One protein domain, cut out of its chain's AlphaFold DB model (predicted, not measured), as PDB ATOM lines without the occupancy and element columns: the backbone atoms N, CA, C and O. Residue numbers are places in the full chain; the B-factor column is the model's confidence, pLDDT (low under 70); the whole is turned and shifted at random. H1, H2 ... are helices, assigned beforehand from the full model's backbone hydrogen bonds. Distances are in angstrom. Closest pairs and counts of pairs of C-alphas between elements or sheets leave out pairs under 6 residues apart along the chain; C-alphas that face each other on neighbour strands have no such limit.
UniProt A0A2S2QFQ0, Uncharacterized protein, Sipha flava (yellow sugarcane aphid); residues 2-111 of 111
ATOM      1  N   GLU A   2      38.111  -1.947 -11.589       89.38
ATOM      2  CA  GLU A   2      39.373  -1.191 -11.688       89.38
ATOM      3  C   GLU A   2      39.880  -0.655 -10.339       89.38
ATOM      4  O   GLU A   2      40.956  -1.046  -9.919       89.38
ATOM      5  N   ALA A   3      39.074   0.111  -9.594       91.38
ATOM      6  CA  ALA A   3      39.476   0.622  -8.275       91.38
ATOM      7  C   ALA A   3      39.822  -0.480  -7.249       91.38
ATOM      8  O   ALA A   3      40.669  -0.279  -6.386       91.38
ATOM      9  N   VAL A   4      39.181  -1.653  -7.344       92.81
ATOM     10  CA  VAL A   4      39.462  -2.797  -6.456       92.81
ATOM     11  C   VAL A   4      40.812  -3.418  -6.804       92.81
ATOM     12  O   VAL A   4      41.604  -3.704  -5.913       92.81
ATOM     13  N   LEU A   5      41.073  -3.618  -8.096       94.88
ATOM     14  CA  LEU A   5      42.347  -4.135  -8.588       94.88
ATOM     15  C   LEU A   5      43.489  -3.151  -8.330       94.88
ATOM     16  O   LEU A   5      44.582  -3.569  -7.964       94.88
ATOM     17  N   ASP A   6      43.227  -1.854  -8.468       94.50
ATOM     18  CA  ASP A   6      44.209  -0.814  -8.201       94.50
ATOM     19  C   ASP A   6      44.674  -0.830  -6.741       94.50
ATOM     20  O   ASP A   6      45.873  -0.891  -6.462       94.50
ATOM     21  N   GLU A   7      43.713  -0.869  -5.815       95.56
ATOM     22  CA  GLU A   7      43.986  -0.994  -4.386       95.56
ATOM     23  C   GLU A   7      44.685  -2.324  -4.064       95.56
ATOM     24  O   GLU A   7      45.643  -2.357  -3.295       95.56
ATOM     25  N   PHE A   8      44.260  -3.423  -4.692       95.56
ATOM     26  CA  PHE A   8      44.885  -4.736  -4.533       95.56
ATOM     27  C   PHE A   8      46.375  -4.725  -4.904       95.56
ATOM     28  O   PHE A   8      47.210  -5.159  -4.104       95.56
ATOM     29  N   TYR A   9      46.735  -4.193  -6.075       97.06
ATOM     30  CA  TYR A   9      48.135  -4.121  -6.498       97.06
ATOM     31  C   TYR A   9      48.944  -3.152  -5.639       97.06
ATOM     32  O   TYR A   9      50.063  -3.488  -5.242       97.06
ATOM     33  N   ALA A  10      48.372  -2.000  -5.272       96.00
ATOM     34  CA  ALA A  10      49.010  -1.073  -4.344       96.00
ATOM     35  C   ALA A  10      49.341  -1.757  -3.011       96.00
ATOM     36  O   ALA A  10      50.464  -1.649  -2.518       96.00
ATOM     37  N   GLN A  11      48.399  -2.527  -2.469       95.62
ATOM     38  CA  GLN A  11      48.553  -3.229  -1.203       95.62
ATOM     39  C   GLN A  11      49.540  -4.391  -1.236       95.62
ATOM     40  O   GLN A  11      50.254  -4.591  -0.248       95.62
ATOM     41  N   ILE A  12      49.579  -5.173  -2.318       94.31
ATOM     42  CA  ILE A  12      50.568  -6.248  -2.454       94.31
ATOM     43  C   ILE A  12      51.959  -5.644  -2.563       94.31
ATOM     44  O   ILE A  12      52.849  -5.992  -1.792       94.31
ATOM     45  N   VAL A  13      52.147  -4.719  -3.500       95.00
ATOM     46  CA  VAL A  13      53.471  -4.175  -3.796       95.00
ATOM     47  C   VAL A  13      54.009  -3.354  -2.622       95.00
ATOM     48  O   VAL A  13      55.209  -3.391  -2.353       95.00
ATOM     49  N   ALA A  14      53.151  -2.668  -1.860       95.12
ATOM     50  CA  ALA A  14      53.563  -1.977  -0.638       95.12
ATOM     51  C   ALA A  14      54.111  -2.926   0.441       95.12
ATOM     52  O   ALA A  14      55.023  -2.540   1.166       95.12
ATOM     53  N   ARG A  15      53.583  -4.154   0.537       94.00
ATOM     54  CA  ARG A  15      53.977  -5.143   1.554       94.00
ATOM     55  C   ARG A  15      55.183  -5.993   1.174       94.00
ATOM     56  O   ARG A  15      55.755  -6.615   2.057       94.00
ATOM     57  N   LEU A  16      55.533  -6.042  -0.108       94.75
ATOM     58  CA  LEU A  16      56.682  -6.809  -0.572       94.75
ATOM     59  C   LEU A  16      57.992  -6.088  -0.268       94.75
ATOM     60  O   LEU A  16      58.125  -4.888  -0.543       94.75
ATOM     61  N   GLU A  17      58.986  -6.838   0.193       95.50
ATOM     62  CA  GLU A  17      60.374  -6.398   0.123       95.50
ATOM     63  C   GLU A  17      60.837  -6.315  -1.336       95.50
ATOM     64  O   GLU A  17      60.257  -6.920  -2.246       95.50
ATOM     65  N   ARG A  18      61.877  -5.514  -1.594       93.69
ATOM     66  CA  ARG A  18      62.312  -5.199  -2.966       93.69
ATOM     67  C   ARG A  18      62.649  -6.449  -3.788       93.69
ATOM     68  O   ARG A  18      62.431  -6.433  -4.996       93.69
ATOM     69  N   ASP A  19      63.193  -7.478  -3.154       94.38
ATOM     70  CA  ASP A  19      63.687  -8.722  -3.746       94.38
ATOM     71  C   ASP A  19      62.799  -9.941  -3.436       94.38
ATOM     72  O   ASP A  19      63.145 -11.079  -3.763       94.38
ATOM     73  N   GLU A  20      61.623  -9.722  -2.846       94.75
ATOM     74  CA  GLU A  20      60.784 -10.806  -2.333       94.75
ATOM     75  C   GLU A  20      60.255 -11.748  -3.422       94.75
ATOM     76  O   GLU A  20      59.909 -12.896  -3.145       94.75
ATOM     77  N   LEU A  21      60.238 -11.298  -4.678       95.31
ATOM     78  CA  LEU A  21      59.808 -12.086  -5.831       95.31
ATOM     79  C   LEU A  21      60.961 -12.802  -6.560       95.31
ATOM     80  O   LEU A  21      60.709 -13.483  -7.555       95.31
ATOM     81  N   ILE A  22      62.205 -12.727  -6.069       91.81
ATOM     82  CA  ILE A  22      63.341 -13.493  -6.616       91.81
ATOM     83  C   ILE A  22      63.182 -15.010  -6.393       91.81
ATOM     84  O   ILE A  22      63.443 -15.781  -7.329       91.81
ATOM     85  N   PRO A  23      62.738 -15.508  -5.222       94.56
ATOM     86  CA  PRO A  23      62.530 -16.938  -5.024       94.56
ATOM     87  C   PRO A  23      61.316 -17.460  -5.800       94.56
ATOM     88  O   PRO A  23      60.231 -16.881  -5.767       94.56
ATOM     89  N   ALA A  24      61.468 -18.618  -6.448       93.50
ATOM     90  CA  ALA A  24      60.391 -19.225  -7.233       93.50
ATOM     91  C   ALA A  24      59.131 -19.515  -6.399       93.50
ATOM     92  O   ALA A  24      58.027 -19.239  -6.859       93.50
ATOM     93  N   TYR A  25      59.287 -19.999  -5.161       94.75
ATOM     94  CA  TYR A  25      58.146 -20.321  -4.298       94.75
ATOM     95  C   TYR A  25      57.319 -19.077  -3.929       94.75
ATOM     96  O   TYR A  25      56.097 -19.159  -3.873       94.75
ATOM     97  N   LYS A  26      57.961 -17.914  -3.741       94.88
ATOM     98  CA  LYS A  26      57.264 -16.645  -3.486       94.88
ATOM     99  C   LYS A  26      56.426 -16.247  -4.695       94.88
ATOM    100  O   LYS A  26      55.251 -15.935  -4.537       94.88
ATOM    101  N   ARG A  27      56.979 -16.349  -5.911       95.44
ATOM    102  CA  ARG A  27      56.205 -16.115  -7.144       95.44
ATOM    103  C   ARG A  27      55.000 -17.050  -7.258       95.44
ATOM    104  O   ARG A  27      53.922 -16.572  -7.591       95.44
ATOM    105  N   SER A  28      55.157 -18.336  -6.935       95.00
ATOM    106  CA  SER A  28      54.038 -19.289  -6.920       95.00
ATOM    107  C   SER A  28      52.949 -18.892  -5.918       95.00
ATOM    108  O   SER A  28      51.780 -18.860  -6.286       95.00
ATOM    109  N   MET A  29      53.320 -18.499  -4.695       95.25
ATOM    110  CA  MET A  29      52.356 -18.018  -3.695       95.25
ATOM    111  C   MET A  29      51.590 -16.777  -4.175       95.25
ATOM    112  O   MET A  29      50.382 -16.671  -3.976       95.25
ATOM    113  N   HIS A  30      52.272 -15.833  -4.829       94.94
ATOM    114  CA  HIS A  30      51.609 -14.650  -5.378       94.94
ATOM    115  C   HIS A  30      50.683 -14.985  -6.545       94.94
ATOM    116  O   HIS A  30      49.609 -14.399  -6.647       94.94
ATOM    117  N   LEU A  31      51.056 -15.949  -7.385       95.56
ATOM    118  CA  LEU A  31      50.195 -16.431  -8.459       95.56
ATOM    119  C   LEU A  31      48.904 -17.061  -7.913       95.56
ATOM    120  O   LEU A  31      47.819 -16.746  -8.401       95.56
ATOM    121  N   GLU A  32      48.994 -17.880  -6.862       95.00
ATOM    122  CA  GLU A  32      47.824 -18.435  -6.165       95.00
ATOM    123  C   GLU A  32      46.941 -17.337  -5.555       95.00
ATOM    124  O   GLU A  32      45.707 -17.396  -5.625       95.00
ATOM    125  N   TYR A  33      47.561 -16.295  -4.995       94.44
ATOM    126  CA  TYR A  33      46.826 -15.170  -4.429       94.44
ATOM    127  C   TYR A  33      46.060 -14.385  -5.503       94.44
ATOM    128  O   TYR A  33      44.870 -14.115  -5.332       94.44
ATOM    129  N   VAL A  34      46.697 -14.091  -6.641       95.19
ATOM    130  CA  VAL A  34      46.044 -13.457  -7.800       95.19
ATOM    131  C   VAL A  34      44.888 -14.315  -8.315       95.19
ATOM    132  O   VAL A  34      43.797 -13.789  -8.536       95.19
ATOM    133  N   ALA A  35      45.080 -15.632  -8.449       94.25
ATOM    134  CA  ALA A  35      44.021 -16.546  -8.878       94.25
ATOM    135  C   ALA A  35      42.810 -16.512  -7.930       94.25
ATOM    136  O   ALA A  35      41.671 -16.430  -8.389       94.25
ATOM    137  N   THR A  36      43.053 -16.479  -6.618       94.06
ATOM    138  CA  THR A  36      41.996 -16.368  -5.599       94.06
ATOM    139  C   THR A  36      41.218 -15.057  -5.732       94.06
ATOM    140  O   THR A  36      39.988 -15.049  -5.650       94.06
ATOM    141  N   VAL A  37      41.914 -13.940  -5.966       93.00
ATOM    142  CA  VAL A  37      41.261 -12.644  -6.200       93.00
ATOM    143  C   VAL A  37      40.407 -12.690  -7.460       93.00
ATOM    144  O   VAL A  37      39.251 -12.281  -7.416       93.00
ATOM    145  N   VAL A  38      40.923 -13.239  -8.558       93.62
ATOM    146  CA  VAL A  38      40.188 -13.381  -9.823       93.62
ATOM    147  C   VAL A  38      38.933 -14.235  -9.662       93.62
ATOM    148  O   VAL A  38      37.869 -13.844 -10.145       93.62
ATOM    149  N   ASP A  39      39.015 -15.346  -8.932       92.12
ATOM    150  CA  ASP A  39      37.850 -16.180  -8.635       92.12
ATOM    151  C   ASP A  39      36.800 -15.395  -7.831       92.12
ATOM    152  O   ASP A  39      35.616 -15.410  -8.181       92.12
ATOM    153  N   GLY A  40      37.233 -14.612  -6.838       90.81
ATOM    154  CA  GLY A  40      36.370 -13.689  -6.098       90.81
ATOM    155  C   GLY A  40      35.767 -12.579  -6.968       90.81
ATOM    156  O   GLY A  40      34.617 -12.189  -6.752       90.81
ATOM    157  N   LEU A  41      36.496 -12.100  -7.982       88.12
ATOM    158  CA  LEU A  41      36.010 -11.076  -8.907       88.12
ATOM    159  C   LEU A  41      34.988 -11.628  -9.919       88.12
ATOM    160  O   LEU A  41      34.061 -10.916 -10.330       88.12
ATOM    161  N   SER A  42      35.163 -12.888 -10.329       88.38
ATOM    162  CA  SER A  42      34.435 -13.519 -11.436       88.38
ATOM    163  C   SER A  42      32.916 -13.515 -11.243       88.38
ATOM    164  O   SER A  42      32.168 -13.274 -12.191       88.38
ATOM    165  N   GLY A  43      32.433 -13.711 -10.014       85.56
ATOM    166  CA  GLY A  43      31.005 -13.707  -9.698       85.56
ATOM    167  C   GLY A  43      30.389 -12.302  -9.732       85.56
ATOM    168  O   GLY A  43      29.649 -11.997 -10.671       85.56
ATOM    169  N   PRO A  44      30.671 -11.443  -8.732       81.75
ATOM    170  CA  PRO A  44      29.962 -10.178  -8.520       81.75
ATOM    171  C   PRO A  44      30.141  -9.152  -9.643       81.75
ATOM    172  O   PRO A  44      29.254  -8.328  -9.854       81.75
ATOM    173  N   TRP A  45      31.272  -9.185 -10.356       85.19
ATOM    174  CA  TRP A  45      31.610  -8.159 -11.350       85.19
ATOM    175  C   TRP A  45      31.674  -8.666 -12.789       85.19
ATOM    176  O   TRP A  45      31.546  -7.855 -13.706       85.19
ATOM    177  N   CYS A  46      31.840  -9.974 -13.004       87.06
ATOM    178  CA  CYS A  46      31.980 -10.542 -14.349       87.06
ATOM    179  C   CYS A  46      30.870 -11.532 -14.725       87.06
ATOM    180  O   CYS A  46      30.940 -12.137 -15.786       87.06
ATOM    181  N   GLY A  47      29.829 -11.707 -13.904       87.56
ATOM    182  CA  GLY A  47      28.705 -12.582 -14.260       87.56
ATOM    183  C   GLY A  47      29.099 -14.056 -14.410       87.56
ATOM    184  O   GLY A  47      28.480 -14.774 -15.190       87.56
ATOM    185  N   ARG A  48      30.116 -14.499 -13.656       87.69
ATOM    186  CA  ARG A  48      30.795 -15.806 -13.754       87.69
ATOM    187  C   ARG A  48      31.651 -16.000 -15.009       87.69
ATOM    188  O   ARG A  48      32.106 -17.112 -15.262       87.69
ATOM    189  N   ASP A  49      31.932 -14.934 -15.754       90.94
ATOM    190  CA  ASP A  49      32.951 -14.952 -16.797       90.94
ATOM    191  C   ASP A  49      34.345 -14.808 -16.169       90.94
ATOM    192  O   ASP A  49      34.812 -13.713 -15.843       90.94
ATOM    193  N   ARG A  50      35.004 -15.953 -15.963       91.25
ATOM    194  CA  ARG A  50      36.360 -16.004 -15.410       91.25
ATOM    195  C   ARG A  50      37.378 -15.359 -16.345       91.25
ATOM    196  O   ARG A  50      38.272 -14.680 -15.855       91.25
ATOM    197  N   ARG A  51      37.234 -15.515 -17.663       92.25
ATOM    198  CA  ARG A  51      38.175 -14.946 -18.633       92.25
ATOM    199  C   ARG A  51      38.170 -13.425 -18.554       92.25
ATOM    200  O   ARG A  51      39.232 -12.823 -18.437       92.25
ATOM    201  N   ARG A  52      36.984 -12.816 -18.496       93.25
ATOM    202  CA  ARG A  52      36.845 -11.367 -18.302       93.25
ATOM    203  C   ARG A  52      37.485 -10.884 -16.996       93.25
ATOM    204  O   ARG A  52      38.066  -9.801 -16.956       93.25
ATOM    205  N   ALA A  53      37.398 -11.678 -15.926       94.38
ATOM    206  CA  ALA A  53      38.069 -11.370 -14.664       94.38
ATOM    207  C   ALA A  53      39.602 -11.487 -14.774       94.38
ATOM    208  O   ALA A  53      40.309 -10.635 -14.238       94.38
ATOM    209  N   CYS A  54      40.119 -12.488 -15.500       95.50
ATOM    210  CA  CYS A  54      41.548 -12.630 -15.797       95.50
ATOM    211  C   CYS A  54      42.079 -11.448 -16.622       95.50
ATOM    212  O   CYS A  54      43.081 -10.843 -16.245       95.50
ATOM    213  N   GLU A  55      41.393 -11.093 -17.713       95.50
ATOM    214  CA  GLU A  55      41.712  -9.943 -18.571       95.50
ATOM    215  C   GLU A  55      41.750  -8.647 -17.752       95.50
ATOM    216  O   GLU A  55      42.710  -7.880 -17.821       95.50
ATOM    217  N   ALA A  56      40.751  -8.438 -16.890       95.00
ATOM    218  CA  ALA A  56      40.713  -7.286 -16.001       95.00
ATOM    219  C   ALA A  56      41.869  -7.267 -14.996       95.00
ATOM    220  O   ALA A  56      42.461  -6.212 -14.776       95.00
ATOM    221  N   ALA A  57      42.211  -8.411 -14.395       96.00
ATOM    222  CA  ALA A  57      43.333  -8.503 -13.469       96.00
ATOM    223  C   ALA A  57      44.656  -8.148 -14.158       96.00
ATOM    224  O   ALA A  57      45.431  -7.363 -13.608       96.00
ATOM    225  N   VAL A  58      44.887  -8.657 -15.371       97.19
ATOM    226  CA  VAL A  58      46.073  -8.323 -16.170       97.19
ATOM    227  C   VAL A  58      46.103  -6.836 -16.520       97.19
ATOM    228  O   VAL A  58      47.109  -6.172 -16.267       97.19
ATOM    229  N   ALA A  59      44.996  -6.289 -17.026       96.44
ATOM    230  CA  ALA A  59      44.888  -4.868 -17.343       96.44
ATOM    231  C   ALA A  59      45.155  -3.982 -16.113       96.44
ATOM    232  O   ALA A  59      45.864  -2.983 -16.209       96.44
ATOM    233  N   GLY A  60      44.654  -4.380 -14.939       96.94
ATOM    234  CA  GLY A  60      44.912  -3.691 -13.677       96.94
ATOM    235  C   GLY A  60      46.391  -3.693 -13.277       96.94
ATOM    236  O   GLY A  60      46.886  -2.674 -12.802       96.94
ATOM    237  N   ALA A  61      47.114  -4.794 -13.508       97.31
ATOM    238  CA  ALA A  61      48.543  -4.873 -13.205       97.31
ATOM    239  C   ALA A  61      49.367  -3.932 -14.092       97.31
ATOM    240  O   ALA A  61      50.234  -3.213 -13.594       97.31
ATOM    241  N   VAL A  62      49.065  -3.912 -15.395       97.56
ATOM    242  CA  VAL A  62      49.711  -3.019 -16.367       97.56
ATOM    243  C   VAL A  62      49.416  -1.558 -16.019       97.56
ATOM    244  O   VAL A  62      50.339  -0.765 -15.864       97.56
ATOM    245  N   ALA A  63      48.148  -1.214 -15.773       97.19
ATOM    246  CA  ALA A  63      47.754   0.146 -15.410       97.19
ATOM    247  C   ALA A  63      48.387   0.624 -14.089       97.19
ATOM    248  O   ALA A  63      48.784   1.790 -13.965       97.19
ATOM    249  N   TYR A  64      48.501  -0.269 -13.099       97.25
ATOM    250  CA  TYR A  64      49.212   0.003 -11.853       97.25
ATOM    251  C   TYR A  64      50.691   0.307 -12.118       97.25
ATOM    252  O   TYR A  64      51.195   1.341 -11.672       97.25
ATOM    253  N   HIS A  65      51.372  -0.559 -12.875       97.00
ATOM    254  CA  HIS A  65      52.777  -0.379 -13.226       97.00
ATOM    255  C   HIS A  65      53.009   0.942 -13.967       97.00
ATOM    256  O   HIS A  65      53.834   1.739 -13.526       97.00
ATOM    257  N   ASP A  66      52.232   1.236 -15.008       96.12
ATOM    258  CA  ASP A  66      52.366   2.463 -15.802       96.12
ATOM    259  C   ASP A  66      52.210   3.727 -14.955       96.12
ATOM    260  O   ASP A  66      52.911   4.726 -15.145       96.12
ATOM    261  N   ARG A  67      51.299   3.701 -13.977       96.31
ATOM    262  CA  ARG A  67      51.151   4.807 -13.031       96.31
ATOM    263  C   ARG A  67      52.384   4.951 -12.149       96.31
ATOM    264  O   ARG A  67      52.844   6.077 -11.961       96.31
ATOM    265  N   VAL A  68      52.913   3.851 -11.614       95.62
ATOM    266  CA  VAL A  68      54.132   3.875 -10.797       95.62
ATOM    267  C   VAL A  68      55.317   4.396 -11.611       95.62
ATOM    268  O   VAL A  68      56.021   5.281 -11.131       95.62
ATOM    269  N   VAL A  69      55.498   3.926 -12.847       96.31
ATOM    270  CA  VAL A  69      56.533   4.410 -13.776       96.31
ATOM    271  C   VAL A  69      56.401   5.916 -13.983       96.31
ATOM    272  O   VAL A  69      57.366   6.654 -13.799       96.31
ATOM    273  N   ARG A  70      55.192   6.398 -14.297       96.50
ATOM    274  CA  ARG A  70      54.926   7.825 -14.516       96.50
ATOM    275  C   ARG A  70      55.240   8.675 -13.283       96.50
ATOM    276  O   ARG A  70      55.848   9.732 -13.416       96.50
ATOM    277  N   VAL A  71      54.845   8.220 -12.093       96.25
ATOM    278  CA  VAL A  71      55.143   8.908 -10.824       96.25
ATOM    279  C   VAL A  71      56.643   8.873 -10.511       96.25
ATOM    280  O   VAL A  71      57.173   9.834  -9.962       96.25
ATOM    281  N   ASN A  72      57.345   7.820 -10.925       95.81
ATOM    282  CA  ASN A  72      58.789   7.657 -10.773       95.81
ATOM    283  C   ASN A  72      59.595   8.305 -11.921       95.81
ATOM    284  O   ASN A  72      60.632   7.793 -12.338       95.81
ATOM    285  N   GLY A  73      59.110   9.418 -12.480       96.19
ATOM    286  CA  GLY A  73      59.829  10.158 -13.524       96.19
ATOM    287  C   GLY A  73      59.911   9.437 -14.872       96.19
ATOM    288  O   GLY A  73      60.843   9.673 -15.631       96.19
ATOM    289  N   SER A  74      58.936   8.578 -15.181       93.94
ATOM    290  CA  SER A  74      58.913   7.715 -16.376       93.94
ATOM    291  C   SER A  74      60.043   6.680 -16.415       93.94
ATOM    292  O   SER A  74      60.501   6.294 -17.486       93.94
ATOM    293  N   VAL A  75      60.487   6.223 -15.241       93.38
ATOM    294  CA  VAL A  75      61.492   5.165 -15.093       93.38
ATOM    295  C   VAL A  75      60.895   4.013 -14.294       93.38
ATOM    296  O   VAL A  75      60.286   4.226 -13.243       93.38
ATOM    297  N   CYS A  76      61.090   2.777 -14.754       94.62
ATOM    298  CA  CYS A  76      60.687   1.601 -13.990       94.62
ATOM    299  C   CYS A  76      61.496   1.500 -12.682       94.62
ATOM    300  O   CYS A  76      62.727   1.485 -12.731       94.62
ATOM    301  N   PRO A  77      60.851   1.394 -11.502       93.69
ATOM    302  CA  PRO A  77      61.565   1.265 -10.228       93.69
ATOM    303  C   PRO A  77      62.223  -0.114 -10.011       93.69
ATOM    304  O   PRO A  77      62.943  -0.291  -9.025       93.69
ATOM    305  N   LEU A  78      62.026  -1.070 -10.933       94.56
ATOM    306  CA  LEU A  78      62.574  -2.433 -10.888       94.56
ATOM    307  C   LEU A  78      62.191  -3.203  -9.603       94.56
ATOM    308  O   LEU A  78      61.295  -2.807  -8.851       94.56
ATOM    309  N   GLY A  79      62.840  -4.354  -9.379       94.81
ATOM    310  CA  GLY A  79      62.571  -5.247  -8.246       94.81
ATOM    311  C   GLY A  79      61.100  -5.643  -8.194       94.81
ATOM    312  O   GLY A  79      60.476  -5.823  -9.236       94.81
ATOM    313  N   LYS A  80      60.511  -5.661  -6.995       95.12
ATOM    314  CA  LYS A  80      59.103  -6.019  -6.755       95.12
ATOM    315  C   LYS A  80      58.076  -5.415  -7.718       95.12
ATOM    316  O   LYS A  80      57.081  -6.066  -8.017       95.12
ATOM    317  N   HIS A  81      58.291  -4.192  -8.204       95.25
ATOM    318  CA  HIS A  81      57.362  -3.540  -9.127       95.25
ATOM    319  C   HIS A  81      57.401  -4.169 -10.521       95.25
ATOM    320  O   HIS A  81      56.358  -4.342 -11.144       95.25
ATOM    321  N   HIS A  82      58.598  -4.516 -10.994       95.69
ATOM    322  CA  HIS A  82      58.805  -5.128 -12.301       95.69
ATOM    323  C   HIS A  82      58.603  -6.645 -12.244       95.69
ATOM    324  O   HIS A  82      57.923  -7.223 -13.085       95.69
ATOM    325  N   ASP A  83      59.090  -7.286 -11.180       95.56
ATOM    326  CA  ASP A  83      58.943  -8.722 -10.945       95.56
ATOM    327  C   ASP A  83      57.468  -9.140 -10.843       95.56
ATOM    328  O   ASP A  83      57.104 -10.250 -11.242       95.56
ATOM    329  N   MET A  84      56.589  -8.242 -10.381       96.25
ATOM    330  CA  MET A  84      55.144  -8.470 -10.387       96.25
ATOM    331  C   MET A  84      54.591  -8.667 -11.805       96.25
ATOM    332  O   MET A  84      53.724  -9.515 -12.002       96.25
ATOM    333  N   LEU A  85      55.106  -7.958 -12.817       96.69
ATOM    334  CA  LEU A  85      54.674  -8.155 -14.205       96.69
ATOM    335  C   LEU A  85      55.030  -9.555 -14.712       96.69
ATOM    336  O   LEU A  85      54.247 -10.156 -15.443       96.69
ATOM    337  N   HIS A  86      56.158 -10.123 -14.276       94.56
ATOM    338  CA  HIS A  86      56.512 -11.508 -14.599       94.56
ATOM    339  C   HIS A  86      55.581 -12.524 -13.924       94.56
ATOM    340  O   HIS A  86      55.202 -13.516 -14.552       94.56
ATOM    341  N   VAL A  87      55.169 -12.273 -12.675       96.12
ATOM    342  CA  VAL A  87      54.129 -13.077 -12.006       96.12
ATOM    343  C   VAL A  87      52.819 -13.002 -12.790       96.12
ATOM    344  O   VAL A  87      52.205 -14.033 -13.064       96.12
ATOM    345  N   MET A  88      52.428 -11.806 -13.229       97.31
ATOM    346  CA  MET A  88      51.208 -11.601 -14.009       97.31
ATOM    347  C   MET A  88      51.280 -12.199 -15.416       97.31
ATOM    348  O   MET A  88      50.277 -12.712 -15.898       97.31
ATOM    349  N   ALA A  89      52.451 -12.211 -16.057       94.69
ATOM    350  CA  ALA A  89      52.669 -12.895 -17.333       94.69
ATOM    351  C   ALA A  89      52.479 -14.402 -17.190       94.69
ATOM    352  O   ALA A  89      51.800 -15.022 -18.010       94.69
ATOM    353  N   ARG A  90      53.013 -14.987 -16.112       94.31
ATOM    354  CA  ARG A  90      52.768 -16.393 -15.799       94.31
ATOM    355  C   ARG A  90      51.283 -16.658 -15.557       94.31
ATOM    356  O   ARG A  90      50.735 -17.574 -16.162       94.31
ATOM    357  N   PHE A  91      50.634 -15.825 -14.745       96.19
ATOM    358  CA  PHE A  91      49.200 -15.920 -14.483       96.19
ATOM    359  C   PHE A  91      48.369 -15.842 -15.774       96.19
ATOM    360  O   PHE A  91      47.496 -16.677 -15.982       96.19
ATOM    361  N   ALA A  92      48.655 -14.890 -16.664       95.00
ATOM    362  CA  ALA A  92      47.918 -14.705 -17.914       95.00
ATOM    363  C   ALA A  92      47.995 -15.937 -18.831       95.00
ATOM    364  O   ALA A  92      46.996 -16.286 -19.460       95.00
ATOM    365  N   MET A  93      49.159 -16.600 -18.876       91.12
ATOM    366  CA  MET A  93      49.351 -17.850 -19.617       91.12
ATOM    367  C   MET A  93      48.605 -19.025 -18.976       91.12
ATOM    368  O   MET A  93      47.967 -19.795 -19.686       91.12
ATOM    369  N   ASP A  94      48.666 -19.158 -17.649       92.25
ATOM    370  CA  ASP A  94      48.014 -20.262 -16.933       92.25
ATOM    371  C   ASP A  94      46.477 -20.110 -16.907       92.25
ATOM    372  O   ASP A  94      45.754 -21.105 -16.868       92.25
ATOM    373  N   ALA A  95      45.967 -18.874 -16.931       87.56
ATOM    374  CA  ALA A  95      44.548 -18.552 -16.779       87.56
ATOM    375  C   ALA A  95      43.817 -18.213 -18.095       87.56
ATOM    376  O   ALA A  95      42.659 -17.791 -18.041       87.56
ATOM    377  N   ASP A  96      44.485 -18.372 -19.243       85.12
ATOM    378  CA  ASP A  96      43.973 -18.090 -20.594       85.12
ATOM    379  C   ASP A  96      43.321 -16.697 -20.730       85.12
ATOM    380  O   ASP A  96      42.212 -16.529 -21.237       85.12
ATOM    381  N   ALA A  97      44.024 -15.657 -20.263       87.06
ATOM    382  CA  ALA A  97      43.558 -14.264 -20.311       87.06
ATOM    383  C   ALA A  97      43.525 -13.665 -21.739       87.06
ATOM    384  O   ALA A  97      43.366 -12.456 -21.902       87.06
ATOM    385  N   GLY A  98      43.713 -14.483 -22.778       88.62
ATOM    386  CA  GLY A  98      43.764 -14.063 -24.172       88.62
ATOM    387  C   GLY A  98      45.091 -13.407 -24.600       88.62
ATOM    388  O   GLY A  98      45.897 -12.971 -23.773       88.62
ATOM    389  N   PRO A  99      45.338 -13.320 -25.920       90.81
ATOM    390  CA  PRO A  99      46.612 -12.854 -26.473       90.81
ATOM    391  C   PRO A  99      46.880 -11.361 -26.236       90.81
ATOM    392  O   PRO A  99      48.032 -10.977 -26.053       90.81
ATOM    393  N   GLU A 100      45.843 -10.521 -26.205       93.88
ATOM    394  CA  GLU A 100      45.986  -9.074 -25.982       93.88
ATOM    395  C   GLU A 100      46.532  -8.765 -24.582       93.88
ATOM    396  O   GLU A 100      47.452  -7.964 -24.437       93.88
ATOM    397  N   SER A 101      46.039  -9.476 -23.563       95.00
ATOM    398  CA  SER A 101      46.528  -9.384 -22.183       95.00
ATOM    399  C   SER A 101      48.013  -9.748 -22.082       95.00
ATOM    400  O   SER A 101      48.793  -9.050 -21.432       95.00
ATOM    401  N   VAL A 102      48.426 -10.823 -22.762       92.44
ATOM    402  CA  VAL A 102      49.833 -11.250 -22.802       92.44
ATOM    403  C   VAL A 102      50.693 -10.214 -23.532       92.44
ATOM    404  O   VAL A 102      51.765  -9.863 -23.047       92.44
ATOM    405  N   ALA A 103      50.222  -9.679 -24.660       94.12
ATOM    406  CA  ALA A 103      50.934  -8.647 -25.410       94.12
ATOM    407  C   ALA A 103      51.117  -7.351 -24.598       94.12
ATOM    408  O   ALA A 103      52.206  -6.772 -24.609       94.12
ATOM    409  N   ALA A 104      50.092  -6.926 -23.853       95.56
ATOM    410  CA  ALA A 104      50.166  -5.763 -22.970       95.56
ATOM    411  C   ALA A 104      51.216  -5.952 -21.862       95.56
ATOM    412  O   ALA A 104      52.019  -5.055 -21.615       95.56
ATOM    413  N   LEU A 105      51.270  -7.140 -21.249       95.81
ATOM    414  CA  LEU A 105      52.283  -7.472 -20.243       95.81
ATOM    415  C   LEU A 105      53.697  -7.476 -20.819       95.81
ATOM    416  O   LEU A 105      54.595  -6.890 -20.225       95.81
ATOM    417  N   LEU A 106      53.902  -8.114 -21.973       93.69
ATOM    418  CA  LEU A 106      55.212  -8.140 -22.623       93.69
ATOM    419  C   LEU A 106      55.671  -6.732 -23.005       93.69
ATOM    420  O   LEU A 106      56.842  -6.416 -22.834       93.69
ATOM    421  N   THR A 107      54.752  -5.878 -23.457       94.69
ATOM    422  CA  THR A 107      55.056  -4.466 -23.712       94.69
ATOM    423  C   THR A 107      55.535  -3.799 -22.424       94.69
ATOM    424  O   THR A 107      56.669  -3.345 -22.381       94.69
ATOM    425  N   ALA A 108      54.755  -3.867 -21.342       95.06
ATOM    426  CA  ALA A 108      55.113  -3.258 -20.056       95.06
ATOM    427  C   ALA A 108      56.415  -3.801 -19.426       95.06
ATOM    428  O   ALA A 108      57.050  -3.110 -18.633       95.06
ATOM    429  N   ILE A 109      56.809  -5.039 -19.741       94.81
ATOM    430  CA  ILE A 109      58.067  -5.644 -19.278       94.81
ATOM    431  C   ILE A 109      59.272  -5.118 -20.072       94.81
ATOM    432  O   ILE A 109      60.356  -4.962 -19.516       94.81
ATOM    433  N   TYR A 110      59.123  -4.882 -21.375       91.19
ATOM    434  CA  TYR A 110      60.259  -4.602 -22.260       91.19
ATOM    435  C   TYR A 110      60.354  -3.145 -22.739       91.19
ATOM    436  O   TYR A 110      61.260  -2.836 -23.515       91.19
ATOM    437  N   THR A 111      59.469  -2.256 -22.279       79.06
ATOM    438  CA  THR A 111      59.494  -0.804 -22.553       79.06
ATOM    439  C   THR A 111      59.519   0.004 -21.269       79.06
ATOM    440  O   THR A 111      60.344   0.940 -21.188       79.06
TER     441      THR A 111
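Overview. This is residues 2 to 111 of the 111 residues of an uncharacterized protein of Sipha flava (yellow sugarcane aphid) (UniProt A0A2S2QFQ0). H3, H4 and H5 form an up-and-down bundle, each running against the one before, crossed by H1 and H2 away from H5. The printed part has 110 residues with five named helices, H1 to H5: all helix. It is compact, radius of gyration of the C-alphas 13.1 A, spanning 38 by 27 by 24 A.

Along the chain. H1, residues 2 to 15, begins at C-alpha 2 (39.373, -1.191, -11.688). H2 is residues 24 to 42. H3, residues 50 to 71, is 31.5 A from first to last C-alpha. H4 is residues 80 to 94. H5, residues 98 to 110, ends at C-alpha 110 (60.259, -4.602, -22.260).

Arrangement. H3, the hub, touches H1 with residues 56 to 64 alone, at a steep tilt of 61 degrees, closest C-alphas Leu 5 and Gly 60, 5.7 A. In H1, H2, H3 and H5 every O i to N i+4 pair is within hydrogen-bond range; in H4, 9 of 11.

Size, cuts and confidence. No link is long; the printed part has no cut and no residue under 70 pLDDT.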